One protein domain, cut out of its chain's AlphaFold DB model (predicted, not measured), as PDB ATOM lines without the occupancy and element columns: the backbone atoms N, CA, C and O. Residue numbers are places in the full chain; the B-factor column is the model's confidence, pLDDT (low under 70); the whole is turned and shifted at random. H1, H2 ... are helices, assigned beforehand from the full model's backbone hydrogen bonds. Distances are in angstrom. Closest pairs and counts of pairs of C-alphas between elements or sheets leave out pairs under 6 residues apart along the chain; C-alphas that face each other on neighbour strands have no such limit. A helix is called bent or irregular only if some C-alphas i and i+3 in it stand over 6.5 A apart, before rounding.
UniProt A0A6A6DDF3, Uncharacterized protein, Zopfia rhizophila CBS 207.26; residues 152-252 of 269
ATOM      1  N   PHE A 152      -3.493  -0.465 -41.535       56.34
ATOM      2  CA  PHE A 152      -3.222  -0.328 -40.099       56.34
ATOM      3  C   PHE A 152      -1.917  -1.019 -39.662       56.34
ATOM      4  O   PHE A 152      -1.495  -2.018 -40.244       56.34
ATOM      5  N   GLU A 153      -1.279  -0.508 -38.599       51.81
ATOM      6  CA  GLU A 153       0.062  -0.925 -38.133       51.81
ATOM      7  C   GLU A 153       0.194  -2.426 -37.825       51.81
ATOM      8  O   GLU A 153       1.259  -3.013 -38.029       51.81
ATOM      9  N   VAL A 154      -0.903  -3.075 -37.425       54.03
ATOM     10  CA  VAL A 154      -0.965  -4.520 -37.145       54.03
ATOM     11  C   VAL A 154      -0.624  -5.363 -38.390       54.03
ATOM     12  O   VAL A 154      -0.012  -6.425 -38.266       54.03
ATOM     13  N   HIS A 155      -0.919  -4.870 -39.601       61.38
ATOM     14  CA  HIS A 155      -0.654  -5.572 -40.863       61.38
ATOM     15  C   HIS A 155       0.851  -5.729 -41.150       61.38
ATOM     16  O   HIS A 155       1.260  -6.742 -41.709       61.38
ATOM     17  N   LYS A 156       1.712  -4.797 -40.704       63.28
ATOM     18  CA  LYS A 156       3.171  -4.897 -40.925       63.28
ATOM     19  C   LYS A 156       3.782  -6.098 -40.203       63.28
ATOM     20  O   LYS A 156       4.573  -6.834 -40.792       63.28
ATOM     21  N   TRP A 157       3.409  -6.309 -38.940       65.94
ATOM     22  CA  TRP A 157       3.867  -7.470 -38.175       65.94
ATOM     23  C   TRP A 157       3.253  -8.764 -38.715       65.94
ATOM     24  O   TRP A 157       3.984  -9.724 -38.949       65.94
ATOM     25  N   LEU A 158       1.944  -8.760 -38.991       64.06
ATOM     26  CA  LEU A 158       1.249  -9.912 -39.565       64.06
ATOM     27  C   LEU A 158       1.904 -10.360 -40.882       64.06
ATOM     28  O   LEU A 158       2.253 -11.532 -41.031       64.06
ATOM     29  N   ASN A 159       2.169  -9.437 -41.807       66.75
ATOM     30  CA  ASN A 159       2.827  -9.752 -43.077       66.75
ATOM     31  C   ASN A 159       4.247 -10.261 -42.903       66.75
ATOM     32  O   ASN A 159       4.643 -11.209 -43.580       66.75
ATOM     33  N   ARG A 160       5.003  -9.688 -41.960       67.19
ATOM     34  CA  ARG A 160       6.355 -10.155 -41.653       67.19
ATOM     35  C   ARG A 160       6.368 -11.615 -41.199       67.19
ATOM     36  O   ARG A 160       7.305 -12.330 -41.537       67.19
ATOM     37  N   VAL A 161       5.340 -12.066 -40.479       69.38
ATOM     38  CA  VAL A 161       5.220 -13.467 -40.034       69.38
ATOM     39  C   VAL A 161       4.531 -14.382 -41.055       69.38
ATOM     40  O   VAL A 161       4.302 -15.551 -40.759       69.38
ATOM     41  N   GLY A 162       4.202 -13.885 -42.255       67.56
ATOM     42  CA  GLY A 162       3.663 -14.701 -43.351       67.56
ATOM     43  C   GLY A 162       2.272 -15.286 -43.085       67.56
ATOM     44  O   GLY A 162       1.910 -16.307 -43.670       67.56
ATOM     45  N   TRP A 163       1.487 -14.657 -42.208       71.56
ATOM     46  CA  TRP A 163       0.227 -15.202 -41.688       71.56
ATOM     47  C   TRP A 163      -0.763 -15.653 -42.776       71.56
ATOM     48  O   TRP A 163      -1.359 -16.722 -42.660       71.56
ATOM     49  N   ALA A 164      -0.904 -14.877 -43.856       69.75
ATOM     50  CA  ALA A 164      -1.831 -15.167 -44.946       69.75
ATOM     51  C   ALA A 164      -1.496 -16.489 -45.649       69.75
ATOM     52  O   ALA A 164      -2.396 -17.232 -46.029       69.75
ATOM     53  N   ARG A 165      -0.205 -16.828 -45.765       67.75
ATOM     54  CA  ARG A 165       0.251 -18.120 -46.293       67.75
ATOM     55  C   ARG A 165      -0.099 -19.255 -45.337       67.75
ATOM     56  O   ARG A 165      -0.559 -20.299 -45.780       67.75
ATOM     57  N   HIS A 166       0.096 -19.038 -44.038       68.38
ATOM     58  CA  HIS A 166      -0.150 -20.051 -43.009       68.38
ATOM     59  C   HIS A 166      -1.636 -20.369 -42.817       68.38
ATOM     60  O   HIS A 166      -1.976 -21.469 -42.389       68.38
ATOM     61  N   LEU A 167      -2.517 -19.417 -43.129       68.12
ATOM     62  CA  LEU A 167      -3.965 -19.583 -43.007       68.12
ATOM     63  C   LEU A 167      -4.675 -19.868 -44.339       68.12
ATOM     64  O   LEU A 167      -5.887 -20.091 -44.345       68.12
ATOM     65  N   LYS A 168      -3.949 -19.904 -45.463       70.88
ATOM     66  CA  LYS A 168      -4.522 -20.170 -46.789       70.88
ATOM     67  C   LYS A 168      -5.121 -21.580 -46.850       70.88
ATOM     68  O   LYS A 168      -4.436 -22.562 -46.584       70.88
ATOM     69  N   GLY A 169      -6.393 -21.680 -47.238       65.19
ATOM     70  CA  GLY A 169      -7.113 -22.957 -47.354       65.19
ATOM     71  C   GLY A 169      -7.617 -23.535 -46.024       65.19
ATOM     72  O   GLY A 169      -8.209 -24.617 -46.019       65.19
ATOM     73  N   LEU A 170      -7.416 -22.823 -44.909       62.19
ATOM     74  CA  LEU A 170      -8.031 -23.166 -43.633       62.19
ATOM     75  C   LEU A 170      -9.415 -22.524 -43.524       62.19
ATOM     76  O   LEU A 170      -9.589 -21.326 -43.733       62.19
ATOM     77  N   ASP A 171     -10.385 -23.357 -43.167       59.91
ATOM     78  CA  ASP A 171     -11.758 -22.954 -42.884       59.91
ATOM     79  C   ASP A 171     -11.894 -22.606 -41.395       59.91
ATOM     80  O   ASP A 171     -11.463 -23.376 -40.528       59.91
ATOM     81  N   ARG A 172     -12.523 -21.463 -41.092       58.25
ATOM     82  CA  ARG A 172     -12.863 -21.055 -39.718       58.25
ATOM     83  C   ARG A 172     -13.738 -22.092 -38.998       58.25
ATOM     84  O   ARG A 172     -13.682 -22.167 -37.768       58.25
ATOM     85  N   GLY A 173     -14.501 -22.901 -39.740       54.50
ATOM     86  CA  GLY A 173     -15.461 -23.876 -39.216       54.50
ATOM     87  C   GLY A 173     -14.935 -25.288 -38.914       54.50
ATOM     88  O   GLY A 173     -15.605 -26.040 -38.197       54.50
ATOM     89  N   LYS A 174     -13.751 -25.691 -39.402       58.31
ATOM     90  CA  LYS A 174     -13.243 -27.061 -39.187       58.31
ATOM     91  C   LYS A 174     -12.753 -27.266 -37.747       58.31
ATOM     92  O   LYS A 174     -11.668 -26.828 -37.365       58.31
ATOM     93  N   LYS A 175     -13.551 -27.984 -36.947       58.81
ATOM     94  CA  LYS A 175     -13.207 -28.417 -35.580       58.81
ATOM     95  C   LYS A 175     -12.177 -29.547 -35.610       58.81
ATOM     96  O   LYS A 175     -12.501 -30.708 -35.863       58.81
ATOM     97  N   GLU A 176     -10.919 -29.211 -35.360       70.00
ATOM     98  CA  GLU A 176      -9.848 -30.188 -35.183       70.00
ATOM     99  C   GLU A 176      -9.902 -30.762 -33.757       70.00
ATOM    100  O   GLU A 176      -9.534 -30.089 -32.795       70.00
ATOM    101  N   LYS A 177     -10.301 -32.035 -33.610       73.25
ATOM    102  CA  LYS A 177     -10.455 -32.702 -32.295       73.25
ATOM    103  C   LYS A 177      -9.212 -32.607 -31.394       73.25
ATOM    104  O   LYS A 177      -9.334 -32.636 -30.172       73.25
ATOM    105  N   ALA A 178      -8.014 -32.539 -31.979       72.12
ATOM    106  CA  ALA A 178      -6.765 -32.379 -31.236       72.12
ATOM    107  C   ALA A 178      -6.605 -30.957 -30.668       72.12
ATOM    108  O   ALA A 178      -6.243 -30.813 -29.501       72.12
ATOM    109  N   LEU A 179      -6.934 -29.920 -31.451       78.88
ATOM    110  CA  LEU A 179      -6.928 -28.531 -30.984       78.88
ATOM    111  C   LEU A 179      -8.002 -28.296 -29.925       78.88
ATOM    112  O   LEU A 179      -7.736 -27.584 -28.963       78.88
ATOM    113  N   ASP A 180      -9.166 -28.936 -30.041       81.12
ATOM    114  CA  ASP A 180     -10.232 -28.809 -29.042       81.12
ATOM    115  C   ASP A 180      -9.777 -29.271 -27.650       81.12
ATOM    116  O   ASP A 180     -10.054 -28.599 -26.658       81.12
ATOM    117  N   LYS A 181      -8.999 -30.362 -27.564       81.31
ATOM    118  CA  LYS A 181      -8.422 -30.832 -26.291       81.31
ATOM    119  C   LYS A 181      -7.456 -29.815 -25.684       81.31
ATOM    120  O   LYS A 181      -7.501 -29.572 -24.479       81.31
ATOM    121  N   VAL A 182      -6.593 -29.215 -26.506       85.25
ATOM    122  CA  VAL A 182      -5.622 -28.213 -26.041       85.25
ATOM    123  C   VAL A 182      -6.325 -26.917 -25.642       85.25
ATOM    124  O   VAL A 182      -6.016 -26.353 -24.595       85.25
ATOM    125  N   CYS A 183      -7.308 -26.471 -26.426       85.75
ATOM    126  CA  CYS A 183      -8.123 -25.303 -26.110       85.75
ATOM    127  C   CYS A 183      -8.884 -25.490 -24.794       85.75
ATOM    128  O   CYS A 183      -8.847 -24.600 -23.951       85.75
ATOM    129  N   PHE A 184      -9.494 -26.657 -24.578       86.12
ATOM    130  CA  PHE A 184     -10.173 -26.978 -23.324       86.12
ATOM    131  C   PHE A 184      -9.215 -26.958 -22.123       86.12
ATOM    132  O   PHE A 184      -9.529 -26.387 -21.075       86.12
ATOM    133  N   ALA A 185      -8.018 -27.534 -22.268       88.19
ATOM    134  CA  ALA A 185      -6.997 -27.499 -21.223       88.19
ATOM    135  C   ALA A 185      -6.542 -26.059 -20.919       88.19
ATOM    136  O   ALA A 185      -6.476 -25.668 -19.754       88.19
ATOM    137  N   ALA A 186      -6.286 -25.254 -21.954       89.06
ATOM    138  CA  ALA A 186      -5.887 -23.856 -21.812       89.06
ATOM    139  C   ALA A 186      -6.980 -23.012 -21.142       89.06
ATOM    140  O   ALA A 186      -6.697 -22.253 -20.218       89.06
ATOM    141  N   GLU A 187      -8.234 -23.183 -21.553       87.38
ATOM    142  CA  GLU A 187      -9.383 -22.529 -20.932       87.38
ATOM    143  C   GLU A 187      -9.528 -22.922 -19.459       87.38
ATOM    144  O   GLU A 187      -9.683 -22.055 -18.600       87.38
ATOM    145  N   THR A 188      -9.352 -24.203 -19.135       86.25
ATOM    146  CA  THR A 188      -9.350 -24.675 -17.744       86.25
ATOM    147  C   THR A 188      -8.258 -23.993 -16.913       86.25
ATOM    148  O   THR A 188      -8.508 -23.597 -15.773       86.25
ATOM    149  N   VAL A 189      -7.050 -23.826 -17.464       91.06
ATOM    150  CA  VAL A 189      -5.955 -23.112 -16.787       91.06
ATOM    151  C   VAL A 189      -6.294 -21.633 -16.610       91.06
ATOM    152  O   VAL A 189      -6.105 -21.113 -15.514       91.06
ATOM    153  N   MET A 190      -6.842 -20.970 -17.633       85.69
ATOM    154  CA  MET A 190      -7.256 -19.563 -17.554       85.69
ATOM    155  C   MET A 190      -8.292 -19.342 -16.444       85.69
ATOM    156  O   MET A 190      -8.136 -18.437 -15.623       85.69
ATOM    157  N   TRP A 191      -9.300 -20.214 -16.352       83.69
ATOM    158  CA  TRP A 191     -10.296 -20.166 -15.283       83.69
ATOM    159  C   TRP A 191      -9.685 -20.423 -13.903       83.69
ATOM    160  O   TRP A 191      -9.945 -19.665 -12.968       83.69
ATOM    161  N   LYS A 192      -8.829 -21.441 -13.753       84.88
ATOM    162  CA  LYS A 192      -8.139 -21.715 -12.477       84.88
ATOM    163  C   LYS A 192      -7.250 -20.549 -12.043       84.88
ATOM    164  O   LYS A 192      -7.296 -20.158 -10.879       84.88
ATOM    165  N   ALA A 193      -6.490 -19.971 -12.969       84.31
ATOM    166  CA  ALA A 193      -5.633 -18.819 -12.717       84.31
ATOM    167  C   ALA A 193      -6.450 -17.604 -12.262       84.31
ATOM    168  O   ALA A 193      -6.076 -16.931 -11.301       84.31
ATOM    169  N   GLN A 194      -7.605 -17.359 -12.883       80.62
ATOM    170  CA  GLN A 194      -8.495 -16.284 -12.461       80.62
ATOM    171  C   GLN A 194      -9.029 -16.501 -11.038       80.62
ATOM    172  O   GLN A 194      -9.038 -15.568 -10.235       80.62
ATOM    173  N   GLN A 195      -9.451 -17.725 -10.705       78.69
ATOM    174  CA  GLN A 195      -9.952 -18.043  -9.364       78.69
ATOM    175  C   GLN A 195      -8.857 -17.916  -8.301       78.69
ATOM    176  O   GLN A 195      -9.118 -17.383  -7.223       78.69
ATOM    177  N   ALA A 196      -7.632 -18.339  -8.623       80.06
ATOM    178  CA  ALA A 196      -6.468 -18.163  -7.762       80.06
ATOM    179  C   ALA A 196      -6.092 -16.685  -7.587       80.06
ATOM    180  O   ALA A 196      -5.617 -16.299  -6.530       80.06
ATOM    181  N   SER A 197      -6.369 -15.838  -8.581       74.31
ATOM    182  CA  SER A 197      -6.061 -14.403  -8.545       74.31
ATOM    183  C   SER A 197      -7.097 -13.567  -7.784       74.31
ATOM    184  O   SER A 197      -7.031 -12.344  -7.800       74.31
ATOM    185  N   ARG A 198      -8.088 -14.170  -7.114       72.12
ATOM    186  CA  ARG A 198      -9.038 -13.417  -6.279       72.12
ATOM    187  C   ARG A 198      -8.335 -12.847  -5.046       72.12
ATOM    188  O   ARG A 198      -7.515 -13.524  -4.436       72.12
ATOM    189  N   SER A 199      -8.714 -11.641  -4.619       63.09
ATOM    190  CA  SER A 199      -8.143 -10.980  -3.429       63.09
ATOM    191  C   SER A 199      -8.350 -11.753  -2.118       63.09
ATOM    192  O   SER A 199      -7.626 -11.541  -1.151       63.09
ATOM    193  N   SER A 200      -9.330 -12.662  -2.080       72.56
ATOM    194  CA  SER A 200      -9.551 -13.588  -0.964       72.56
ATOM    195  C   SER A 200      -8.509 -14.710  -0.889       72.56
ATOM    196  O   SER A 200      -8.381 -15.346   0.148       72.56
ATOM    197  N   VAL A 201      -7.804 -14.979  -1.989       73.25
ATOM    198  CA  VAL A 201      -6.794 -16.042  -2.122       73.25
ATOM    199  C   VAL A 201      -5.393 -15.430  -2.145       73.25
ATOM    200  O   VAL A 201      -4.507 -15.857  -1.412       73.25
ATOM    201  N   VAL A 202      -5.204 -14.384  -2.949       73.25
ATOM    202  CA  VAL A 202      -3.954 -13.630  -3.063       73.25
ATOM    203  C   VAL A 202      -4.086 -12.346  -2.252       73.25
ATOM    204  O   VAL A 202      -4.924 -11.494  -2.548       73.25
ATOM    205  N   ARG A 203      -3.252 -12.204  -1.215       77.06
ATOM    206  CA  ARG A 203      -3.246 -11.025  -0.332       77.06
ATOM    207  C   ARG A 203      -3.091  -9.728  -1.139       77.06
ATOM    208  O   ARG A 203      -2.363  -9.680  -2.129       77.06
ATOM    209  N   ILE A 204      -3.706  -8.651  -0.643       74.19
ATOM    210  CA  ILE A 204      -3.751  -7.318  -1.281       74.19
ATOM    211  C   ILE A 204      -2.359  -6.807  -1.696       74.19
ATOM    212  O   ILE A 204      -2.219  -6.248  -2.778       74.19
ATOM    213  N   ALA A 205      -1.315  -7.060  -0.900       73.62
ATOM    214  CA  ALA A 205       0.053  -6.642  -1.219       73.62
ATOM    215  C   ALA A 205       0.581  -7.235  -2.543       73.62
ATOM    216  O   ALA A 205       1.139  -6.512  -3.364       73.62
ATOM    217  N   ALA A 206       0.351  -8.528  -2.787       77.19
ATOM    218  CA  ALA A 206       0.727  -9.176  -4.046       77.19
ATOM    219  C   ALA A 206      -0.121  -8.655  -5.218       77.19
ATOM    220  O   ALA A 206       0.373  -8.475  -6.327       77.19
ATOM    221  N   MET A 207      -1.387  -8.339  -4.951       75.56
ATOM    222  CA  MET A 207      -2.304  -7.773  -5.936       75.56
ATOM    223  C   MET A 207      -1.906  -6.360  -6.388       75.56
ATOM    224  O   MET A 207      -2.027  -6.021  -7.566       75.56
ATOM    225  N   ASN A 208      -1.414  -5.546  -5.453       74.69
ATOM    226  CA  ASN A 208      -0.867  -4.217  -5.726       74.69
ATOM    227  C   ASN A 208       0.451  -4.312  -6.499       74.69
ATOM    228  O   ASN A 208       0.678  -3.523  -7.410       74.69
ATOM    229  N   TYR A 209       1.291  -5.304  -6.181       74.62
ATOM    230  CA  TYR A 209       2.538  -5.551  -6.901       74.62
ATOM    231  C   TYR A 209       2.296  -5.907  -8.375       74.62
ATOM    232  O   TYR A 209       2.904  -5.304  -9.249       74.62
ATOM    233  N   ILE A 210       1.357  -6.817  -8.666       71.94
ATOM    234  CA  ILE A 210       1.034  -7.235 -10.044       71.94
ATOM    235  C   ILE A 210       0.493  -6.072 -10.888       71.94
ATOM    236  O   ILE A 210       0.797  -5.973 -12.073       71.94
ATOM    237  N   ASN A 211      -0.323  -5.193 -10.300       70.06
ATOM    238  CA  ASN A 211      -0.885  -4.058 -11.035       70.06
ATOM    239  C   ASN A 211       0.089  -2.879 -11.174       70.06
ATOM    240  O   ASN A 211      -0.225  -1.895 -11.852       70.06
ATOM    241  N   ARG A 212       1.254  -2.952 -10.521       69.25
ATOM    242  CA  ARG A 212       2.263  -1.901 -10.573       69.25
ATOM    243  C   ARG A 212       2.858  -1.884 -11.977       69.25
ATOM    244  O   ARG A 212       3.589  -2.783 -12.373       69.25
ATOM    245  N   ARG A 213       2.515  -0.862 -12.759       61.56
ATOM    246  CA  ARG A 213       3.145  -0.641 -14.066       61.56
ATOM    247  C   ARG A 213       4.589  -0.207 -13.836       61.56
ATOM    248  O   ARG A 213       4.823   0.706 -13.050       61.56
ATOM    249  N   GLU A 214       5.533  -0.796 -14.567       56.16
ATOM    250  CA  GLU A 214       6.953  -0.402 -14.515       56.16
ATOM    251  C   GLU A 214       7.200   1.045 -14.997       56.16
ATOM    252  O   GLU A 214       8.252   1.616 -14.738       56.16
ATOM    253  N   MET A 215       6.201   1.687 -15.618       49.09
ATOM    254  CA  MET A 215       6.244   3.078 -16.083       49.09
ATOM    255  C   MET A 215       5.448   4.010 -15.147       49.09
ATOM    256  O   MET A 215       4.310   4.387 -15.427       49.09
ATOM    257  N   GLY A 216       6.068   4.306 -14.000       50.38
ATOM    258  CA  GLY A 216       5.935   5.484 -13.127       50.38
ATOM    259  C   GLY A 216       4.653   6.327 -13.125       50.38
ATOM    260  O   GLY A 216       4.623   7.407 -13.707       50.38
ATOM    261  N   SER A 217       3.660   5.953 -12.315       50.06
ATOM    262  CA  SER A 217       2.828   6.963 -11.645       50.06
ATOM    263  C   SER A 217       2.758   6.638 -10.152       50.06
ATOM    264  O   SER A 217       2.391   5.528  -9.770       50.06
ATOM    265  N   GLU A 218       3.143   7.597  -9.304       54.47
ATOM    266  CA  GLU A 218       3.181   7.451  -7.834       54.47
ATOM    267  C   GLU A 218       1.790   7.216  -7.222       54.47
ATOM    268  O   GLU A 218       1.658   6.757  -6.097       54.47
ATOM    269  N   THR A 219       0.735   7.489  -7.989       54.72
ATOM    270  CA  THR A 219      -0.663   7.503  -7.546       54.72
ATOM    271  C   THR A 219      -1.450   6.229  -7.854       54.72
ATOM    272  O   THR A 219      -2.637   6.154  -7.535       54.72
ATOM    273  N   ASN A 220      -0.850   5.217  -8.493       56.16
ATOM    274  CA  ASN A 220      -1.594   4.040  -8.955       56.16
ATOM    275  C   ASN A 220      -1.461   2.835  -8.008       56.16
ATOM    276  O   ASN A 220      -1.015   1.760  -8.400       56.16
ATOM    277  N   GLU A 221      -1.898   3.002  -6.758       61.59
ATOM    278  CA  GLU A 221      -1.978   1.937  -5.739       61.59
ATOM    279  C   GLU A 221      -3.231   1.050  -5.881       61.59
ATOM    280  O   GLU A 221      -3.726   0.467  -4.915       61.59
ATOM    281  N   LYS A 222      -3.817   0.962  -7.081       67.31
ATOM    282  CA  LYS A 222      -5.027   0.158  -7.274       67.31
ATOM    283  C   LYS A 222      -4.655  -1.330  -7.306       67.31
ATOM    284  O   LYS A 222      -3.820  -1.702  -8.130       67.31
ATOM    285  N   PRO A 223      -5.292  -2.201  -6.504       68.12
ATOM    286  CA  PRO A 223      -5.076  -3.640  -6.607       68.12
ATOM    287  C   PRO A 223      -5.534  -4.153  -7.973       68.12
ATOM    288  O   PRO A 223      -6.562  -3.717  -8.497       68.12
ATOM    289  N   PHE A 224      -4.795  -5.112  -8.537       72.81
ATOM    290  CA  PHE A 224      -5.242  -5.871  -9.706       72.81
ATOM    291  C   PHE A 224      -6.640  -6.454  -9.451       72.81
ATOM    292  O   PHE A 224      -6.880  -7.196  -8.496       72.81
ATOM    293  N   ASN A 225      -7.598  -6.098 -10.307       71.25
ATOM    294  CA  ASN A 225      -8.965  -6.575 -10.174       71.25
ATOM    295  C   ASN A 225      -9.161  -7.858 -10.993       71.25
ATOM    296  O   ASN A 225      -9.473  -7.818 -12.184       71.25
ATOM    297  N   ALA A 226      -9.018  -9.007 -10.332       68.31
ATOM    298  CA  ALA A 226      -9.264 -10.318 -10.937       68.31
ATOM    299  C   ALA A 226     -10.757 -10.654 -11.129       68.31
ATOM    300  O   ALA A 226     -11.100 -11.673 -11.741       68.31
ATOM    301  N   ARG A 227     -11.670  -9.822 -10.608       66.88
ATOM    302  CA  ARG A 227     -13.119 -10.037 -10.686       66.88
ATOM    303  C   ARG A 227     -13.648  -9.597 -12.053       66.88
ATOM    304  O   ARG A 227     -14.380  -8.622 -12.175       66.88
ATOM    305  N   GLN A 228     -13.279 -10.349 -13.084       70.88
ATOM    306  CA  GLN A 228     -13.897 -10.252 -14.402       70.88
ATOM    307  C   GLN A 228     -15.237 -10.993 -14.406       70.88
ATOM    308  O   GLN A 228     -15.374 -12.057 -13.797       70.88
ATOM    309  N   THR A 229     -16.238 -10.425 -15.077       75.38
ATOM    310  CA  THR A 229     -17.533 -11.088 -15.277       75.38
ATOM    311  C   THR A 229     -17.375 -12.279 -16.224       75.38
ATOM    312  O   THR A 229     -16.470 -12.288 -17.061       75.38
ATOM    313  N   GLY A 230     -18.263 -13.277 -16.125       75.69
ATOM    314  CA  GLY A 230     -18.197 -14.479 -16.975       75.69
ATOM    315  C   GLY A 230     -18.140 -14.149 -18.470       75.69
ATOM    316  O   GLY A 230     -17.269 -14.643 -19.174       75.69
ATOM    317  N   LYS A 231     -18.953 -13.183 -18.919       78.25
ATOM    318  CA  LYS A 231     -18.948 -12.690 -20.308       78.25
ATOM    319  C   LYS A 231     -17.609 -12.071 -20.732       78.25
ATOM    320  O   LYS A 231     -17.176 -12.246 -21.868       78.25
ATOM    321  N   THR A 232     -16.943 -11.330 -19.843       79.69
ATOM    322  CA  THR A 232     -15.621 -10.752 -20.140       79.69
ATOM    323  C   THR A 232     -14.558 -11.843 -20.235       79.69
ATOM    324  O   THR A 232     -13.705 -11.790 -21.119       79.69
ATOM    325  N   MET A 233     -14.641 -12.857 -19.372       82.00
ATOM    326  CA  MET A 233     -13.743 -14.009 -19.416       82.00
ATOM    327  C   MET A 233     -13.910 -14.827 -20.684       82.00
ATOM    328  O   MET A 233     -12.904 -15.107 -21.319       82.00
ATOM    329  N   GLU A 234     -15.143 -15.118 -21.099       83.25
ATOM    330  CA  GLU A 234     -15.428 -15.781 -22.377       83.25
ATOM    331  C   GLU A 234     -14.826 -15.007 -23.555       83.25
ATOM    332  O   GLU A 234     -14.202 -15.587 -24.444       83.25
ATOM    333  N   ARG A 235     -14.956 -13.675 -23.559       82.69
ATOM    334  CA  ARG A 235     -14.416 -12.839 -24.637       82.69
ATOM    335  C   ARG A 235     -12.888 -12.856 -24.672       82.69
ATOM    336  O   ARG A 235     -12.309 -12.953 -25.754       82.69
ATOM    337  N   TYR A 236     -12.227 -12.741 -23.520       82.62
ATOM    338  CA  TYR A 236     -10.765 -12.745 -23.459       82.62
ATOM    339  C   TYR A 236     -10.171 -14.136 -23.670       82.62
ATOM    340  O   TYR A 236      -9.201 -14.252 -24.420       82.62
ATOM    341  N   SER A 237     -10.765 -15.186 -23.096       84.62
ATOM    342  CA  SER A 237     -10.343 -16.566 -23.342       84.62
ATOM    343  C   SER A 237     -10.462 -16.893 -24.826       84.62
ATOM    344  O   SER A 237      -9.502 -17.392 -25.401       84.62
ATOM    345  N   SER A 238     -11.554 -16.494 -25.488       84.38
ATOM    346  CA  SER A 238     -11.737 -16.698 -26.932       84.38
ATOM    347  C   SER A 238     -10.578 -16.131 -27.757       84.38
ATOM    348  O   SER A 238     -10.063 -16.818 -28.638       84.38
ATOM    349  N   ARG A 239     -10.100 -14.919 -27.441       85.69
ATOM    350  CA  ARG A 239      -8.939 -14.321 -28.126       85.69
ATOM    351  C   ARG A 239      -7.645 -15.085 -27.862       85.69
ATOM    352  O   ARG A 239      -6.875 -15.317 -28.788       85.69
ATOM    353  N   TRP A 240      -7.414 -15.527 -26.630       86.12
ATOM    354  CA  TRP A 240      -6.256 -16.368 -26.314       86.12
ATOM    355  C   TRP A 240      -6.305 -17.721 -27.024       86.12
ATOM    356  O   TRP A 240      -5.286 -18.189 -27.527       86.12
ATOM    357  N   LEU A 241      -7.486 -18.330 -27.131       86.12
ATOM    358  CA  LEU A 241      -7.678 -19.580 -27.859       86.12
ATOM    359  C   LEU A 241      -7.421 -19.410 -29.363       86.12
ATOM    360  O   LEU A 241      -6.837 -20.305 -29.970       86.12
ATOM    361  N   GLU A 242      -7.783 -18.269 -29.961       83.31
ATOM    362  CA  GLU A 242      -7.403 -17.931 -31.344       83.31
ATOM    363  C   GLU A 242      -5.875 -17.896 -31.517       83.31
ATOM    364  O   GLU A 242      -5.348 -18.516 -32.443       83.31
ATOM    365  N   VAL A 243      -5.155 -17.245 -30.595       84.44
ATOM    366  CA  VAL A 243      -3.682 -17.176 -30.614       84.44
ATOM    367  C   VAL A 243      -3.049 -18.559 -30.435       84.44
ATOM    368  O   VAL A 243      -2.151 -18.922 -31.191       84.44
ATOM    369  N   ILE A 244      -3.535 -19.365 -29.490       84.88
ATOM    370  CA  ILE A 244      -3.038 -20.731 -29.255       84.88
ATOM    371  C   ILE A 244      -3.242 -21.603 -30.497       84.88
ATOM    372  O   ILE A 244      -2.323 -22.305 -30.916       84.88
ATOM    373  N   ARG A 245      -4.424 -21.532 -31.125       81.94
ATOM    374  CA  ARG A 245      -4.706 -22.243 -32.381       81.94
ATOM    375  C   ARG A 245      -3.756 -21.812 -33.490       81.94
ATOM    376  O   ARG A 245      -3.286 -22.667 -34.234       81.94
ATOM    377  N   TYR A 246      -3.471 -20.515 -33.599       80.94
ATOM    378  CA  TYR A 246      -2.501 -20.009 -34.565       80.94
ATOM    379  C   TYR A 246      -1.107 -20.588 -34.308       80.94
ATOM    380  O   TYR A 246      -0.553 -21.220 -35.201       80.94
ATOM    381  N   ILE A 247      -0.578 -20.453 -33.087       83.38
ATOM    382  CA  ILE A 247       0.764 -20.932 -32.721       83.38
ATOM    383  C   ILE A 247       0.903 -22.433 -32.982       83.38
ATOM    384  O   ILE A 247       1.867 -22.863 -33.603       83.38
ATOM    385  N   LEU A 248      -0.064 -23.246 -32.549       80.12
ATOM    386  CA  LEU A 248       0.010 -24.699 -32.724       80.12
ATOM    387  C   LEU A 248      -0.039 -25.122 -34.193       80.12
ATOM    388  O   LEU A 248       0.606 -26.100 -34.566       80.12
ATOM    389  N   ARG A 249      -0.769 -24.381 -35.031       77.00
ATOM    390  CA  ARG A 249      -0.808 -24.625 -36.477       77.00
ATOM    391  C   ARG A 249       0.481 -24.204 -37.171       77.00
ATOM    392  O   ARG A 249       0.886 -24.854 -38.128       77.00
ATOM    393  N   THR A 250       1.132 -23.146 -36.696       74.75
ATOM    394  CA  THR A 250       2.354 -22.620 -37.315       74.75
ATOM    395  C   THR A 250       3.644 -23.196 -36.739       74.75
ATOM    396  O   THR A 250       4.681 -23.076 -37.378       74.75
ATOM    397  N   HIS A 251       3.603 -23.894 -35.599       72.94
ATOM    398  CA  HIS A 251       4.788 -24.441 -34.921       72.94
ATOM    399  C   HIS A 251       5.599 -25.439 -35.772       72.94
ATOM    400  O   HIS A 251       6.772 -25.677 -35.497       72.94
ATOM    401  N   ARG A 252       4.996 -26.067 -36.787       62.47
ATOM    402  CA  ARG A 252       5.691 -27.006 -37.693       62.47
ATOM    403  C   ARG A 252       6.039 -26.406 -39.057       62.47
ATOM    404  O   ARG A 252       6.485 -27.142 -39.927       62.47
TER     405      ARG A 252
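This is residues 152 to 252 of the 269 residues of an uncharacterized protein of Zopfia rhizophila CBS 207.26 (UniProt A0A6A6DDF3). Look first for two long helices, H5 and H3, which cross at a slant through the model, with H3 along the length of the whole like the bar of a bracket. Two legs hang from the ends of that bar, towards the side where H5 lies: at one end the short helices H1 and H2, at the other the short helix H4 with the loop of residues 212 to 229 that leads back to H5. The frame is open, since H3 and H5 are the one pair of helices that touch, and the loop tips at residues 168 to 175 and 213 to 219 stand free. The printed part has 101 residues with five named helices, in the order H1, H2, H3, H4, H5, and no named strand; the class is all helix. The whole is loose, with a radius of gyration of the C-alphas of 17.9 A, and elongated, spanning 49 by 32 by 24 A.

Begin at H5, residues 230 to 250, the longest helix. It touches H3, residues 177 to 196, with its residues 237 to 245 alone. Look for the closest C-alphas of the two at Cys 183 and Leu 241, 6.0 A apart. The lines of H3 and H5 stand at a steep tilt of 44 degrees, the two run opposite ways, and their centres are 9.8 A apart. Now go to the last residue of H5, where H2, residues 163 to 167, is close but not clearly touching: the closest C-alphas, those of His 166 and Thr 250, are 6.7 A apart. H2 and H3 are apart. H1, residues 154 to 160, and H2 meet only through their link, and H1 is apart from H3, H4 and H5. H4, residues 204 to 211, touches no helix and is apart from both H3 and H5. In H1, H2, H3, H4 and H5 every pair of backbone O of residue i and N of residue i+4 is within hydrogen-bond range.

Find C-alpha 230 at (-18.197, -14.479, -16.975); from there H5 runs 21 residues and 30.0 A to C-alpha 250 at (2.354, -22.620, -37.315). Then find C-alpha 177 at (-10.455, -32.702, -32.295), where H3 begins; its 20 residues cover 28.8 A to C-alpha 196 at (-6.468, -18.163, -7.762). H4 has 8 residues, from Ile 204 to Asn 211. Near the first printed residue, H1 begins at C-alpha 154, at (-0.965, -4.520, -37.145), and has 7 residues, ending at Arg 160. H2, with 5 residues, goes from Trp 163 to Leu 167. No helix is bent.

The two C-alphas farthest apart are those of Gly 169 and Glu 218, 50.9 A, and each lies in a stretch that stands free. From the first to the last printed C-alpha, Phe 152 to Arg 252, it is 28.2 A. The printed part has no cut. The link from H1 to H2 is tight, with 2 residues; those from H2 to H3 and from H3 to H4 are short, with 9 and 7 residues; the link from H4 to H5 is long, with 18 residues. Read the B-factor column for the model's confidence: the mean pLDDT of the printed part is 72.6, and 38 residues are under 70, among them residues 152 to 162, 169 to 175 and 212 to 223. H3 and H5 have mean pLDDT of 83 and 82, while H1 has 63.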